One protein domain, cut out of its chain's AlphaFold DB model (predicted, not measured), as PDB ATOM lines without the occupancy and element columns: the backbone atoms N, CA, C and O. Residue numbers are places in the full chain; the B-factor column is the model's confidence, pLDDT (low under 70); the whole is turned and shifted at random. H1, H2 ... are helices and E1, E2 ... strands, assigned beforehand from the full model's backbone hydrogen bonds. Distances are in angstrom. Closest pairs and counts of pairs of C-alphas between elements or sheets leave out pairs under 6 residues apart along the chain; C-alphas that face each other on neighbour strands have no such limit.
ATOM      1  N   THR A 273       8.009  -9.951  -2.706       81.50
ATOM      2  CA  THR A 273       9.232  -9.561  -3.419       81.50
ATOM      3  C   THR A 273      10.103  -8.674  -2.539       81.50
ATOM      4  O   THR A 273       9.603  -7.743  -1.912       81.50
ATOM      5  N   LEU A 274      11.407  -8.941  -2.532       75.69
ATOM      6  CA  LEU A 274      12.426  -8.071  -1.951       75.69
ATOM      7  C   LEU A 274      13.299  -7.490  -3.061       75.69
ATOM      8  O   LEU A 274      13.564  -8.152  -4.061       75.69
ATOM      9  N   ALA A 275      13.750  -6.254  -2.877       82.19
ATOM     10  CA  ALA A 275      14.640  -5.553  -3.792       82.19
ATOM     11  C   ALA A 275      15.793  -4.915  -3.010       82.19
ATOM     12  O   ALA A 275      15.664  -4.669  -1.812       82.19
ATOM     13  N   TYR A 276      16.898  -4.639  -3.699       79.81
ATOM     14  CA  TYR A 276      18.099  -4.007  -3.139       79.81
ATOM     15  C   TYR A 276      18.883  -4.894  -2.157       79.81
ATOM     16  O   TYR A 276      19.044  -4.576  -0.982       79.81
ATOM     17  N   ALA A 277      19.411  -6.006  -2.668       83.69
ATOM     18  CA  ALA A 277      20.298  -6.914  -1.942       83.69
ATOM     19  C   ALA A 277      21.566  -6.211  -1.427       83.69
ATOM     20  O   ALA A 277      22.235  -5.526  -2.204       83.69
ATOM     21  N   TYR A 278      21.966  -6.424  -0.169       84.81
ATOM     22  CA  TYR A 278      23.204  -5.845   0.361       84.81
ATOM     23  C   TYR A 278      24.442  -6.520  -0.234       84.81
ATOM     24  O   TYR A 278      24.579  -7.742  -0.196       84.81
ATOM     25  N   LYS A 279      25.398  -5.716  -0.714       88.12
ATOM     26  CA  LYS A 279      26.640  -6.190  -1.353       88.12
ATOM     27  C   LYS A 279      27.463  -7.093  -0.444       88.12
ATOM     28  O   LYS A 279      27.893  -8.149  -0.891       88.12
ATOM     29  N   ALA A 280      27.586  -6.725   0.830       86.12
ATOM     30  CA  ALA A 280      28.274  -7.541   1.828       86.12
ATOM     31  C   ALA A 280      27.579  -8.898   2.047       86.12
ATOM     32  O   ALA A 280      28.236  -9.925   2.170       86.12
ATOM     33  N   GLY A 281      26.243  -8.918   2.056       86.31
ATOM     34  CA  GLY A 281      25.475 -10.158   2.175       86.31
ATOM     35  C   GLY A 281      25.659 -11.067   0.960       86.31
ATOM     36  O   GLY A 281      25.860 -12.269   1.112       86.31
ATOM     37  N   MET A 282      25.671 -10.492  -0.244       87.12
ATOM     38  CA  MET A 282      25.940 -11.234  -1.479       87.12
ATOM     39  C   MET A 282      27.359 -11.801  -1.532       87.12
ATOM     40  O   MET A 282      27.526 -12.962  -1.887       87.12
ATOM     41  N   GLU A 283      28.366 -11.011  -1.152       88.81
ATOM     42  CA  GLU A 283      29.772 -11.438  -1.085       88.81
ATOM     43  C   GLU A 283      29.978 -12.665  -0.184       88.81
ATOM     44  O   GLU A 283      30.883 -13.455  -0.432       88.81
ATOM     45  N   ASN A 284      29.110 -12.853   0.815       86.12
ATOM     46  CA  ASN A 284      29.133 -14.006   1.714       86.12
ATOM     47  C   ASN A 284      28.333 -15.217   1.207       86.12
ATOM     48  O   ASN A 284      28.481 -16.307   1.759       86.12
ATOM     49  N   CYS A 285      27.435 -15.030   0.238       84.00
ATOM     50  CA  CYS A 285      26.510 -16.079  -0.204       84.00
ATOM     51  C   CYS A 285      26.877 -16.674  -1.561       84.00
ATOM     52  O   CYS A 285      26.676 -17.868  -1.761       84.00
ATOM     53  N   PHE A 286      27.390 -15.859  -2.478       83.88
ATOM     54  CA  PHE A 286      27.708 -16.303  -3.829       83.88
ATOM     55  C   PHE A 286      29.202 -16.558  -4.026       83.88
ATOM     56  O   PHE A 286      30.045 -16.035  -3.293       83.88
ATOM     57  N   ALA A 287      29.539 -17.317  -5.068       84.12
ATOM     58  CA  ALA A 287      30.923 -17.591  -5.420       84.12
ATOM     59  C   ALA A 287      31.698 -16.288  -5.738       84.12
ATOM     60  O   ALA A 287      31.171 -15.392  -6.410       84.12
ATOM     61  N   PRO A 288      32.984 -16.170  -5.345       84.75
ATOM     62  CA  PRO A 288      33.783 -14.968  -5.605       84.75
ATOM     63  C   PRO A 288      33.845 -14.568  -7.086       84.75
ATOM     64  O   PRO A 288      33.725 -13.385  -7.409       84.75
ATOM     65  N   LEU A 289      33.969 -15.550  -7.988       82.31
ATOM     66  CA  LEU A 289      33.993 -15.322  -9.436       82.31
ATOM     67  C   LEU A 289      32.672 -14.728  -9.942       82.31
ATOM     68  O   LEU A 289      32.670 -13.858 -10.816       82.31
ATOM     69  N   PHE A 290      31.543 -15.177  -9.388       81.06
ATOM     70  CA  PHE A 290      30.245 -14.607  -9.715       81.06
ATOM     71  C   PHE A 290      30.166 -13.145  -9.265       81.06
ATOM     72  O   PHE A 290      29.803 -12.279 -10.062       81.06
ATOM     73  N   ILE A 291      30.567 -12.848  -8.027       86.12
ATOM     74  CA  ILE A 291      30.549 -11.481  -7.495       86.12
ATOM     75  C   ILE A 291      31.429 -10.540  -8.320       86.12
ATOM     76  O   ILE A 291      31.021  -9.413  -8.609       86.12
ATOM     77  N   GLU A 292      32.621 -10.981  -8.718       84.88
ATOM     78  CA  GLU A 292      33.527 -10.194  -9.558       84.88
ATOM     79  C   GLU A 292      32.867  -9.800 -10.884       84.88
ATOM     80  O   GLU A 292      32.921  -8.642 -11.304       84.88
ATOM     81  N   LYS A 293      32.166 -10.737 -11.522       78.25
ATOM     82  CA  LYS A 293      31.456 -10.455 -12.770       78.25
ATOM     83  C   LYS A 293      30.229  -9.589 -12.536       78.25
ATOM     84  O   LYS A 293      30.014  -8.635 -13.285       78.25
ATOM     85  N   LEU A 294      29.474  -9.856 -11.471       79.81
ATOM     86  CA  LEU A 294      28.323  -9.050 -11.083       79.81
ATOM     87  C   LEU A 294      28.734  -7.588 -10.880       79.81
ATOM     88  O   LEU A 294      28.042  -6.718 -11.405       79.81
ATOM     89  N   LYS A 295      29.887  -7.313 -10.248       84.81
ATOM     90  CA  LYS A 295      30.473  -5.967 -10.061       84.81
ATOM     91  C   LYS A 295      30.612  -5.161 -11.358       84.81
ATOM     92  O   LYS A 295      30.456  -3.940 -11.329       84.81
ATOM     93  N   GLY A 296      30.851  -5.818 -12.494       77.56
ATOM     94  CA  GLY A 296      30.910  -5.168 -13.810       77.56
ATOM     95  C   GLY A 296      29.539  -4.787 -14.392       77.56
ATOM     96  O   GLY A 296      29.432  -3.890 -15.234       77.56
ATOM     97  N   THR A 297      28.466  -5.428 -13.927       75.06
ATOM     98  CA  THR A 297      27.115  -5.275 -14.483       75.06
ATOM     99  C   THR A 297      26.381  -4.049 -13.954       75.06
ATOM    100  O   THR A 297      26.713  -3.507 -12.898       75.06
ATOM    101  N   ALA A 298      25.328  -3.629 -14.666       71.25
ATOM    102  CA  ALA A 298      24.430  -2.586 -14.179       71.25
ATOM    103  C   ALA A 298      23.708  -2.978 -12.876       71.25
ATOM    104  O   ALA A 298      23.497  -2.103 -12.035       71.25
ATOM    105  N   ALA A 299      23.417  -4.273 -12.680       73.19
ATOM    106  CA  ALA A 299      22.772  -4.797 -11.475       73.19
ATOM    107  C   ALA A 299      23.553  -4.471 -10.204       73.19
ATOM    108  O   ALA A 299      22.946  -4.238  -9.167       73.19
ATOM    109  N   TRP A 300      24.887  -4.417 -10.258       83.06
ATOM    110  CA  TRP A 300      25.674  -4.118  -9.064       83.06
ATOM    111  C   TRP A 300      25.373  -2.739  -8.488       83.06
ATOM    112  O   TRP A 300      25.482  -2.565  -7.282       83.06
ATOM    113  N   GLY A 301      24.989  -1.766  -9.315       74.06
ATOM    114  CA  GLY A 301      24.824  -0.384  -8.871       74.06
ATOM    115  C   GLY A 301      26.153   0.293  -8.509       74.06
ATOM    116  O   GLY A 301      27.188  -0.350  -8.305       74.06
ATOM    117  N   ILE A 302      26.136   1.625  -8.461       74.25
ATOM    118  CA  ILE A 302      27.309   2.451  -8.123       74.25
ATOM    119  C   ILE A 302      27.479   2.661  -6.614       74.25
ATOM    120  O   ILE A 302      28.551   3.059  -6.163       74.25
ATOM    121  N   ASP A 303      26.427   2.430  -5.832       77.38
ATOM    122  CA  ASP A 303      26.462   2.614  -4.389       77.38
ATOM    123  C   ASP A 303      27.340   1.545  -3.734       77.38
ATOM    124  O   ASP A 303      27.576   0.481  -4.291       77.38
ATOM    125  N   LYS A 304      27.889   1.807  -2.551       74.94
ATOM    126  CA  LYS A 304      28.798   0.846  -1.899       74.94
ATOM    127  C   LYS A 304      28.060  -0.251  -1.129       74.94
ATOM    128  O   LYS A 304      28.702  -1.159  -0.618       74.94
ATOM    129  N   THR A 305      26.735  -0.171  -1.035       72.50
ATOM    130  CA  THR A 305      25.961  -0.876  -0.007       72.50
ATOM    131  C   THR A 305      25.031  -1.945  -0.556       72.50
ATOM    132  O   THR A 305      24.924  -3.012   0.039       72.50
ATOM    133  N   THR A 306      24.377  -1.696  -1.683       76.00
ATOM    134  CA  THR A 306      23.243  -2.469  -2.198       76.00
ATOM    135  C   THR A 306      23.337  -2.675  -3.704       76.00
ATOM    136  O   THR A 306      23.994  -1.931  -4.410       76.00
ATOM    137  N   SER A 307      22.700  -3.714  -4.217       78.81
ATOM    138  CA  SER A 307      22.653  -4.033  -5.641       78.81
ATOM    139  C   SER A 307      21.212  -4.249  -6.079       78.81
ATOM    140  O   SER A 307      20.365  -4.653  -5.287       78.81
ATOM    141  N   CYS A 308      20.924  -4.022  -7.352       80.00
ATOM    142  CA  CYS A 308      19.611  -4.188  -7.969       80.00
ATOM    143  C   CYS A 308      19.273  -5.663  -8.244       80.00
ATOM    144  O   CYS A 308      18.895  -6.013  -9.361       80.00
ATOM    145  N   ILE A 309      19.421  -6.524  -7.240       83.06
ATOM    146  CA  ILE A 309      18.897  -7.890  -7.262       83.06
ATOM    147  C   ILE A 309      17.519  -7.897  -6.612       83.06
ATOM    148  O   ILE A 309      17.295  -7.237  -5.590       83.06
ATOM    149  N   ARG A 310      16.601  -8.651  -7.217       87.44
ATOM    150  CA  ARG A 310      15.255  -8.889  -6.696       87.44
ATOM    151  C   ARG A 310      15.114 -10.350  -6.293       87.44
ATOM    152  O   ARG A 310      15.655 -11.213  -6.969       87.44
ATOM    153  N   ALA A 311      14.408 -10.623  -5.205       86.62
ATOM    154  CA  ALA A 311      14.083 -11.975  -4.765       86.62
ATOM    155  C   ALA A 311      12.564 -12.122  -4.688       86.62
ATOM    156  O   ALA A 311      11.916 -11.388  -3.940       86.62
ATOM    157  N   HIS A 312      11.999 -13.052  -5.448       87.69
ATOM    158  CA  HIS A 312      10.576 -13.368  -5.449       87.69
ATOM    159  C   HIS A 312      10.357 -14.681  -4.704       87.69
ATOM    160  O   HIS A 312      10.805 -15.737  -5.139       87.69
ATOM    161  N   ALA A 313       9.669 -14.627  -3.569       83.56
ATOM    162  CA  ALA A 313       9.294 -15.827  -2.837       83.56
ATOM    163  C   ALA A 313       8.031 -16.435  -3.458       83.56
ATOM    164  O   ALA A 313       6.990 -15.781  -3.525       83.56
ATOM    165  N   LEU A 314       8.122 -17.685  -3.895       88.06
ATOM    166  CA  LEU A 314       7.043 -18.459  -4.503       88.06
ATOM    167  C   LEU A 314       6.510 -19.503  -3.509       88.06
ATOM    168  O   LEU A 314       6.807 -19.469  -2.307       88.06
ATOM    169  N   GLU A 315       5.662 -20.417  -3.979       86.31
ATOM    170  CA  GLU A 315       5.128 -21.483  -3.132       86.31
ATOM    171  C   GLU A 315       6.223 -22.435  -2.640       86.31
ATOM    172  O   GLU A 315       6.312 -22.685  -1.437       86.31
ATOM    173  N   ASP A 316       7.077 -22.866  -3.562       90.06
ATOM    174  CA  ASP A 316       8.059 -23.944  -3.446       90.06
ATOM    175  C   ASP A 316       9.510 -23.496  -3.695       90.06
ATOM    176  O   ASP A 316      10.449 -24.232  -3.380       90.06
ATOM    177  N   ALA A 317       9.710 -22.266  -4.170       91.25
ATOM    178  CA  ALA A 317      11.023 -21.718  -4.489       91.25
ATOM    179  C   ALA A 317      11.171 -20.232  -4.127       91.25
ATOM    180  O   ALA A 317      10.206 -19.534  -3.817       91.25
ATOM    181  N   VAL A 318      12.405 -19.744  -4.185       89.56
ATOM    182  CA  VAL A 318      12.741 -18.324  -4.269       89.56
ATOM    183  C   VAL A 318      13.438 -18.083  -5.604       89.56
ATOM    184  O   VAL A 318      14.407 -18.766  -5.934       89.56
ATOM    185  N   GLU A 319      12.936 -17.113  -6.361       90.88
ATOM    186  CA  GLU A 319      13.469 -16.684  -7.651       90.88
ATOM    187  C   GLU A 319      14.302 -15.404  -7.464       90.88
ATOM    188  O   GLU A 319      13.750 -14.344  -7.168       90.88
ATOM    189  N   PHE A 320      15.622 -15.472  -7.638       88.38
ATOM    190  CA  PHE A 320      16.485 -14.287  -7.640       88.38
ATOM    191  C   PHE A 320      16.645 -13.750  -9.064       88.38
ATOM    192  O   PHE A 320      17.299 -14.382  -9.891       88.38
ATOM    193  N   GLU A 321      16.081 -12.576  -9.344       88.00
ATOM    194  CA  GLU A 321      16.211 -11.876 -10.623       88.00
ATOM    195  C   GLU A 321      17.373 -10.872 -10.601       88.00
ATOM    196  O   GLU A 321      17.443  -9.988  -9.739       88.00
ATOM    197  N   ILE A 322      18.254 -10.969 -11.600       83.50
ATOM    198  CA  ILE A 322      19.444 -10.122 -11.746       83.50
ATOM    199  C   ILE A 322      19.441  -9.467 -13.132       83.50
ATOM    200  O   ILE A 322      19.610 -10.141 -14.149       83.50
ATOM    201  N   ASP A 323      19.279  -8.143 -13.173       75.81
ATOM    202  CA  ASP A 323      19.210  -7.363 -14.416       75.81
ATOM    203  C   ASP A 323      20.580  -6.750 -14.780       75.81
ATOM    204  O   ASP A 323      20.943  -5.678 -14.294       75.81
ATOM    205  N   TRP A 324      21.362  -7.368 -15.670       70.19
ATOM    206  CA  TRP A 324      22.717  -6.875 -15.991       70.19
ATOM    207  C   TRP A 324      22.778  -5.790 -17.085       70.19
ATOM    208  O   TRP A 324      23.850  -5.252 -17.365       70.19
ATOM    209  N   GLY A 325      21.636  -5.405 -17.663       54.44
ATOM    210  CA  GLY A 325      21.463  -4.170 -18.445       54.44
ATOM    211  C   GLY A 325      21.945  -4.191 -19.903       54.44
ATOM    212  O   GLY A 325      21.341  -3.504 -20.722       54.44
ATOM    213  N   TYR A 326      22.953  -4.996 -20.258       56.25
ATOM    214  CA  TYR A 326      23.439  -5.129 -21.641       56.25
ATOM    215  C   TYR A 326      23.660  -6.594 -22.040       56.25
ATOM    216  O   TYR A 326      24.132  -7.369 -21.216       56.25
ATOM    217  N   PRO A 327      23.368  -7.001 -23.288       54.72
ATOM    218  CA  PRO A 327      23.790  -8.300 -23.806       54.72
ATOM    219  C   PRO A 327      25.324  -8.379 -23.805       54.72
ATOM    220  O   PRO A 327      25.974  -7.875 -24.718       54.72
ATOM    221  N   THR A 328      25.927  -8.969 -22.776       49.12
ATOM    222  CA  THR A 328      27.366  -9.252 -22.763       49.12
ATOM    223  C   THR A 328      27.611 -10.637 -23.353       49.12
ATOM    224  O   THR A 328      27.094 -11.624 -22.837       49.12
ATOM    225  N   ALA A 329      28.404 -10.716 -24.421       38.34
ATOM    226  CA  ALA A 329      29.088 -11.947 -24.828       38.34
ATOM    227  C   ALA A 329      30.364 -12.105 -23.967       38.34
ATOM    228  O   ALA A 329      30.999 -11.072 -23.729       38.34
ATOM    229  N   PRO A 330      30.786 -13.307 -23.499       49.34
ATOM    230  CA  PRO A 330      30.420 -14.684 -23.889       49.34
ATOM    231  C   PRO A 330      29.624 -15.434 -22.765       49.34
ATOM    232  O   PRO A 330      29.118 -14.753 -21.871       49.34
ATOM    233  N   PRO A 331      29.386 -16.775 -22.813       53.84
ATOM    234  CA  PRO A 331      28.186 -17.407 -22.265       53.84
ATOM    235  C   PRO A 331      28.137 -17.339 -20.735       53.84
ATOM    236  O   PRO A 331      28.843 -18.021 -20.001       53.84
ATOM    237  N   ILE A 332      27.195 -16.517 -20.289       55.72
ATOM    238  CA  ILE A 332      26.726 -16.345 -18.919       55.72
ATOM    239  C   ILE A 332      26.561 -17.689 -18.169       55.72
ATOM    240  O   ILE A 332      27.071 -17.751 -17.056       55.72
ATOM    241  N   PRO A 333      25.990 -18.780 -18.736       55.38
ATOM    242  CA  PRO A 333      25.738 -20.035 -18.014       55.38
ATOM    243  C   PRO A 333      26.926 -20.604 -17.228       55.38
ATOM    244  O   PRO A 333      26.739 -21.033 -16.093       55.38
ATOM    245  N   ASP A 334      28.144 -20.550 -17.771       59.12
ATOM    246  CA  ASP A 334      29.322 -21.200 -17.171       59.12
ATOM    247  C   ASP A 334      29.740 -20.558 -15.838       59.12
ATOM    248  O   ASP A 334      30.343 -21.194 -14.977       59.12
ATOM    249  N   ILE A 335      29.401 -19.281 -15.648       56.56
ATOM    250  CA  ILE A 335      29.681 -18.522 -14.419       56.56
ATOM    251  C   ILE A 335      28.758 -18.967 -13.292       56.56
ATOM    252  O   ILE A 335      29.130 -18.936 -12.125       56.56
ATOM    253  N   PHE A 336      27.547 -19.362 -13.662       59.72
ATOM    254  CA  PHE A 336      26.461 -19.616 -12.736       59.72
ATOM    255  C   PHE A 336      26.247 -21.090 -12.431       59.72
ATOM    256  O   PHE A 336      25.668 -21.409 -11.400       59.72
ATOM    257  N   GLN A 337      26.773 -21.987 -13.268       59.69
ATOM    258  CA  GLN A 337      26.851 -23.418 -12.961       59.69
ATOM    259  C   GLN A 337      27.657 -23.717 -11.681       59.69
ATOM    260  O   GLN A 337      27.612 -24.836 -11.183       59.69
ATOM    261  N   GLN A 338      28.389 -22.734 -11.143       61.78
ATOM    262  CA  GLN A 338      29.155 -22.861  -9.902       61.78
ATOM    263  C   GLN A 338      28.319 -22.639  -8.632       61.78
ATOM    264  O   GLN A 338      28.788 -22.965  -7.541       61.78
ATOM    265  N   GLU A 339      27.103 -22.096  -8.733       68.06
ATOM    266  CA  GLU A 339      26.259 -21.862  -7.558       68.06
ATOM    267  C   GLU A 339      25.596 -23.175  -7.116       68.06
ATOM    268  O   GLU A 339      24.613 -23.633  -7.689       68.06
ATOM    269  N   ALA A 340      26.147 -23.796  -6.070       66.00
ATOM    270  CA  ALA A 340      25.767 -25.139  -5.616       66.00
ATOM    271  C   ALA A 340      24.329 -25.266  -5.069       66.00
ATOM    272  O   ALA A 340      23.867 -26.372  -4.793       66.00
ATOM    273  N   TRP A 341      23.636 -24.148  -4.858       72.75
ATOM    274  CA  TRP A 341      22.362 -24.078  -4.140       72.75
ATOM    275  C   TRP A 341      21.189 -23.608  -5.005       72.75
ATOM    276  O   TRP A 341      20.086 -23.457  -4.484       72.75
ATOM    277  N   GLY A 342      21.376 -23.397  -6.310       74.12
ATOM    278  CA  GLY A 342      20.281 -22.967  -7.175       74.12
ATOM    279  C   GLY A 342      20.406 -23.406  -8.626       74.12
ATOM    280  O   GLY A 342      21.498 -23.563  -9.162       74.12
ATOM    281  N   GLU A 343      19.260 -23.579  -9.277       79.75
ATOM    282  CA  GLU A 343      19.187 -23.788 -10.718       79.75
ATOM    283  C   GLU A 343      19.206 -22.433 -11.420       79.75
ATOM    284  O   GLU A 343      18.364 -21.564 -11.171       79.75
ATOM    285  N   VAL A 344      20.168 -22.241 -12.316       78.00
ATOM    286  CA  VAL A 344      20.305 -20.973 -13.024       78.00
ATOM    287  C   VAL A 344      19.668 -21.057 -14.399       78.00
ATOM    288  O   VAL A 344      19.997 -21.914 -15.215       78.00
ATOM    289  N   SER A 345      18.786 -20.103 -14.676       75.56
ATOM    290  CA  SER A 345      18.106 -19.959 -15.956       75.56
ATOM    291  C   SER A 345      18.267 -18.539 -16.492       75.56
ATOM    292  O   SER A 345      18.224 -17.550 -15.760       75.56
ATOM    293  N   ILE A 346      18.457 -18.423 -17.803       69.94
ATOM    294  CA  ILE A 346      18.446 -17.129 -18.481       69.94
ATOM    295  C   ILE A 346      17.005 -16.862 -18.906       69.94
ATOM    296  O   ILE A 346      16.517 -17.447 -19.872       69.94
ATOM    297  N   LYS A 347      16.317 -15.983 -18.172       67.75
ATOM    298  CA  LYS A 347      14.925 -15.606 -18.453       67.75
ATOM    299  C   LYS A 347      14.837 -14.710 -19.686       67.75
ATOM    300  O   LYS A 347      13.921 -14.847 -20.493       67.75
ATOM    301  N   GLN A 348      15.802 -13.799 -19.845       65.94
ATOM    302  CA  GLN A 348      15.945 -12.917 -21.007       65.94
ATOM    303  C   GLN A 348      17.425 -12.631 -21.281       65.94
ATOM    304  O   GLN A 348      18.271 -12.789 -20.410       65.94
ATOM    305  N   VAL A 349      17.740 -12.112 -22.471       64.56
ATOM    306  CA  VAL A 349      19.110 -11.746 -22.888       64.56
ATOM    307  C   VAL A 349      19.832 -10.832 -21.875       64.56
ATOM    308  O   VAL A 349      21.060 -10.828 -21.797       64.56
ATOM    309  N   THR A 350      19.079 -10.056 -21.093       68.69
ATOM    310  CA  THR A 350      19.606  -9.122 -20.087       68.69
ATOM    311  C   THR A 350      19.275  -9.494 -18.641       68.69
ATOM    312  O   THR A 350      19.490  -8.668 -17.752       68.69
ATOM    313  N   GLN A 351      18.679 -10.666 -18.417       74.50
ATOM    314  CA  GLN A 351      18.112 -11.043 -17.128       74.50
ATOM    315  C   GLN A 351      18.452 -12.487 -16.775       74.50
ATOM    316  O   GLN A 351      18.069 -13.427 -17.481       74.50
ATOM    317  N   LEU A 352      19.111 -12.641 -15.631       78.75
ATOM    318  CA  LEU A 352      19.262 -13.927 -14.981       78.75
ATOM    319  C   LEU A 352      18.128 -14.185 -14.017       78.75
ATOM    320  O   LEU A 352      17.692 -13.271 -13.315       78.75
ATOM    321  N   THR A 353      17.825 -15.461 -13.879       84.06
ATOM    322  CA  THR A 353      17.084 -15.984 -12.759       84.06
ATOM    323  C   THR A 353      17.856 -17.125 -12.092       84.06
ATOM    324  O   THR A 353      18.278 -18.064 -12.767       84.06
ATOM    325  N   ILE A 354      17.984 -17.081 -10.767       86.25
ATOM    326  CA  ILE A 354      18.459 -18.206  -9.948       86.25
ATOM    327  C   ILE A 354      17.279 -18.732  -9.132       86.25
ATOM    328  O   ILE A 354      16.695 -17.997  -8.337       86.25
ATOM    329  N   TRP A 355      16.928 -19.996  -9.338       88.31
ATOM    330  CA  TRP A 355      15.866 -20.691  -8.623       88.31
ATOM    331  C   TRP A 355      16.449 -21.472  -7.462       88.31
ATOM    332  O   TRP A 355      17.329 -22.306  -7.647       88.31
ATOM    333  N   VAL A 356      15.930 -21.235  -6.266       89.00
ATOM    334  CA  VAL A 356      16.399 -21.887  -5.042       89.00
ATOM    335  C   VAL A 356      15.215 -22.536  -4.343       89.00
ATOM    336  O   VAL A 356      14.188 -21.869  -4.202       89.00
ATOM    337  N   PRO A 357      15.314 -23.784  -3.855       91.50
ATOM    338  CA  PRO A 357      14.262 -24.385  -3.038       91.50
ATOM    339  C   PRO A 357      13.865 -23.468  -1.877       91.50
ATOM    340  O   PRO A 357      14.740 -22.908  -1.217       91.50
ATOM    341  N   PHE A 358      12.562 -23.328  -1.603       89.12
ATOM    342  CA  PHE A 358      12.033 -22.271  -0.729       89.12
ATOM    343  C   PHE A 358      12.803 -22.118   0.587       89.12
ATOM    344  O   PHE A 358      13.226 -21.016   0.914       89.12
ATOM    345  N   ASN A 359      13.041 -23.217   1.310       88.81
ATOM    346  CA  ASN A 359      13.729 -23.192   2.606       88.81
ATOM    347  C   ASN A 359      15.162 -22.647   2.505       88.81
ATOM    348  O   ASN A 359      15.540 -21.778   3.281       88.81
ATOM    349  N   GLN A 360      15.933 -23.098   1.512       87.94
ATOM    350  CA  GLN A 360      17.285 -22.586   1.265       87.94
ATOM    351  C   GLN A 360      17.238 -21.127   0.795       87.94
ATOM    352  O   GLN A 360      18.042 -20.300   1.213       87.94
ATOM    353  N   GLY A 361      16.247 -20.782  -0.031       89.25
ATOM    354  CA  GLY A 361      16.039 -19.427  -0.523       89.25
ATOM    355  C   GLY A 361      15.710 -18.434   0.592       89.25
ATOM    356  O   GLY A 361      16.181 -17.301   0.543       89.25
ATOM    357  N   GLN A 362      14.957 -18.848   1.617       88.19
ATOM    358  CA  GLN A 362      14.701 -18.029   2.807       88.19
ATOM    359  C   GLN A 362      16.000 -17.716   3.565       88.19
ATOM    360  O   GLN A 362      16.218 -16.562   3.936       88.19
ATOM    361  N   ASP A 363      16.884 -18.701   3.740       87.00
ATOM    362  CA  ASP A 363      18.177 -18.500   4.406       87.00
ATOM    363  C   ASP A 363      19.068 -17.527   3.620       87.00
ATOM    364  O   ASP A 363      19.688 -16.625   4.192       87.00
ATOM    365  N   VAL A 364      19.095 -17.670   2.292       87.62
ATOM    366  CA  VAL A 364      19.817 -16.762   1.392       87.62
ATOM    367  C   VAL A 364      19.226 -15.350   1.457       87.62
ATOM    368  O   VAL A 364      19.974 -14.380   1.584       87.62
ATOM    369  N   ILE A 365      17.894 -15.211   1.459       87.25
ATOM    370  CA  ILE A 365      17.216 -13.920   1.648       87.25
ATOM    371  C   ILE A 365      17.667 -13.263   2.954       87.25
ATOM    372  O   ILE A 365      18.035 -12.089   2.943       87.25
ATOM    373  N   GLN A 366      17.668 -13.996   4.070       85.38
ATOM    374  CA  GLN A 366      18.057 -13.436   5.363       85.38
ATOM    375  C   GLN A 366      19.490 -12.904   5.335       85.38
ATOM    376  O   GLN A 366      19.729 -11.773   5.748       85.38
ATOM    377  N   ARG A 367      20.435 -13.663   4.779       84.31
ATOM    378  CA  ARG A 367      21.847 -13.251   4.717       84.31
ATOM    379  C   ARG A 367      22.091 -12.069   3.780       84.31
ATOM    380  O   ARG A 367      22.954 -11.240   4.061       84.31
ATOM    381  N   ILE A 368      21.348 -11.987   2.678       86.38
ATOM    382  CA  ILE A 368      21.549 -10.966   1.645       86.38
ATOM    383  C   ILE A 368      20.791  -9.670   1.948       86.38
ATOM    384  O   ILE A 368      21.330  -8.585   1.735       86.38
ATOM    385  N   PHE A 369      19.544  -9.752   2.407       80.38
ATOM    386  CA  PHE A 369      18.665  -8.589   2.592       80.38
ATOM    387  C   PHE A 369      18.600  -8.112   4.039       80.38
ATOM    388  O   PHE A 369      18.242  -6.965   4.288       80.38
ATOM    389  N   TYR A 370      18.983  -8.964   4.984       82.00
ATOM    390  CA  TYR A 370      19.039  -8.631   6.400       82.00
ATOM    391  C   TYR A 370      20.360  -9.110   6.993       82.00
ATOM    392  O   TYR A 370      20.335  -9.863   7.972       82.00
ATOM    393  N   PRO A 371      21.517  -8.722   6.408       76.69
ATOM    394  CA  PRO A 371      22.797  -9.120   6.955       76.69
ATOM    395  C   PRO A 371      22.802  -8.673   8.410       76.69
ATOM    396  O   PRO A 371      22.746  -7.478   8.714       76.69
TER     397      PRO A 371
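What this domain is: This is residues 273 to 371 of the 376 residues of an uncharacterized protein of Colletotrichum fioriniae PJ7 (UniProt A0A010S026). A strongly twisted sheet of five strands forms a wall with helices over one face and the other face bare: H4 packs on the E1, E2 and E3 part of it, and H3 lies over E4. H1 and H2 continue from H4 in an arc toward H3, and E2 bends at residue 309. The printed part has 99 residues with four named helices and five named strands, along the chain E1 H1 H2 E2 E3 H3 E4 E5 H4; the sheet's order is E1 E2 E3 E5 E4, antiparallel throughout, and the class is mixed, helices and strands. The whole is compact and rounded, with a radius of gyration of the C-alphas of 12.3 A and spans of 33 by 27 by 22 A.

Where its parts are: E1, residues 273 to 278, is 14.9 A long and begins at C-alpha 273 (9.232, -9.561, -3.419). H1, residues 279 to 285, is 10.0 A long, and H2, residues 288 to 296, 13.1 A. E2, residues 306 to 313, and E3, residues 317 to 323, are each 19.3 A long; E2 bends by 57 degrees at residue 309. H3, residues 333 to 336, is 5.3 A long. E4, residues 343 to 348, is 15.3 A long, and E5, residues 351 to 357, 19.8 A. H4, residues 358 to 369, is 15.6 A long and ends at C-alpha 369 (18.665, -8.589, 2.592).

How they stand to each other: Edge strand E1 is antiparallel to E2, with N 274 and O 311 2.9 A apart. E2 and E3 form a hairpin, with N 312 and O 319 2.8 A apart. E3 is antiparallel to E5, with N 320 and O 354 2.8 A apart. E5 and edge strand E4 form a hairpin, with N 345 and O 353 2.8 A apart. E3, H3 and E4 make a split strand-helix-strand unit, two strands running the same way with E5 between them, and its crossover is right-handed. H4 is on the sheet, making two layers, helix over sheet; the closest C-alphas of E3 and H4 are those of Ala 317 and Phe 358, 3.9 A apart. H3 is on the same face, over E4, at a height over the sheet of 8.9 A. H1 only grazes the sheet, with residues 279 to 282. H4, with residues 364 to 369 alone, touches H1; the closest C-alphas are those of Gly 281 and Ile 368, 4.0 A apart. H1 and H2 are close but not clearly touching; their closest C-alphas, of Glu 283 and Ile 291, are 6.5 A apart. H2 and H3 only just touch, with 3 pairs of C-alphas within 8 A, the closest being those of Phe 290 and Ile 335, 6.1 A apart. Every O i to N i+4 pair is within hydrogen-bond range in H1 and H4, 4 of 5 are in H2, and H3 is too short for such a pair.

The domain as a whole: The C-alphas farthest apart, of Glu 315 and Ala 329, are 33.7 A apart. The printed part has no cut and no long link. Mean pLDDT of the printed part is 77.7, with residues 325 to 340 and 346 to 350 under 70.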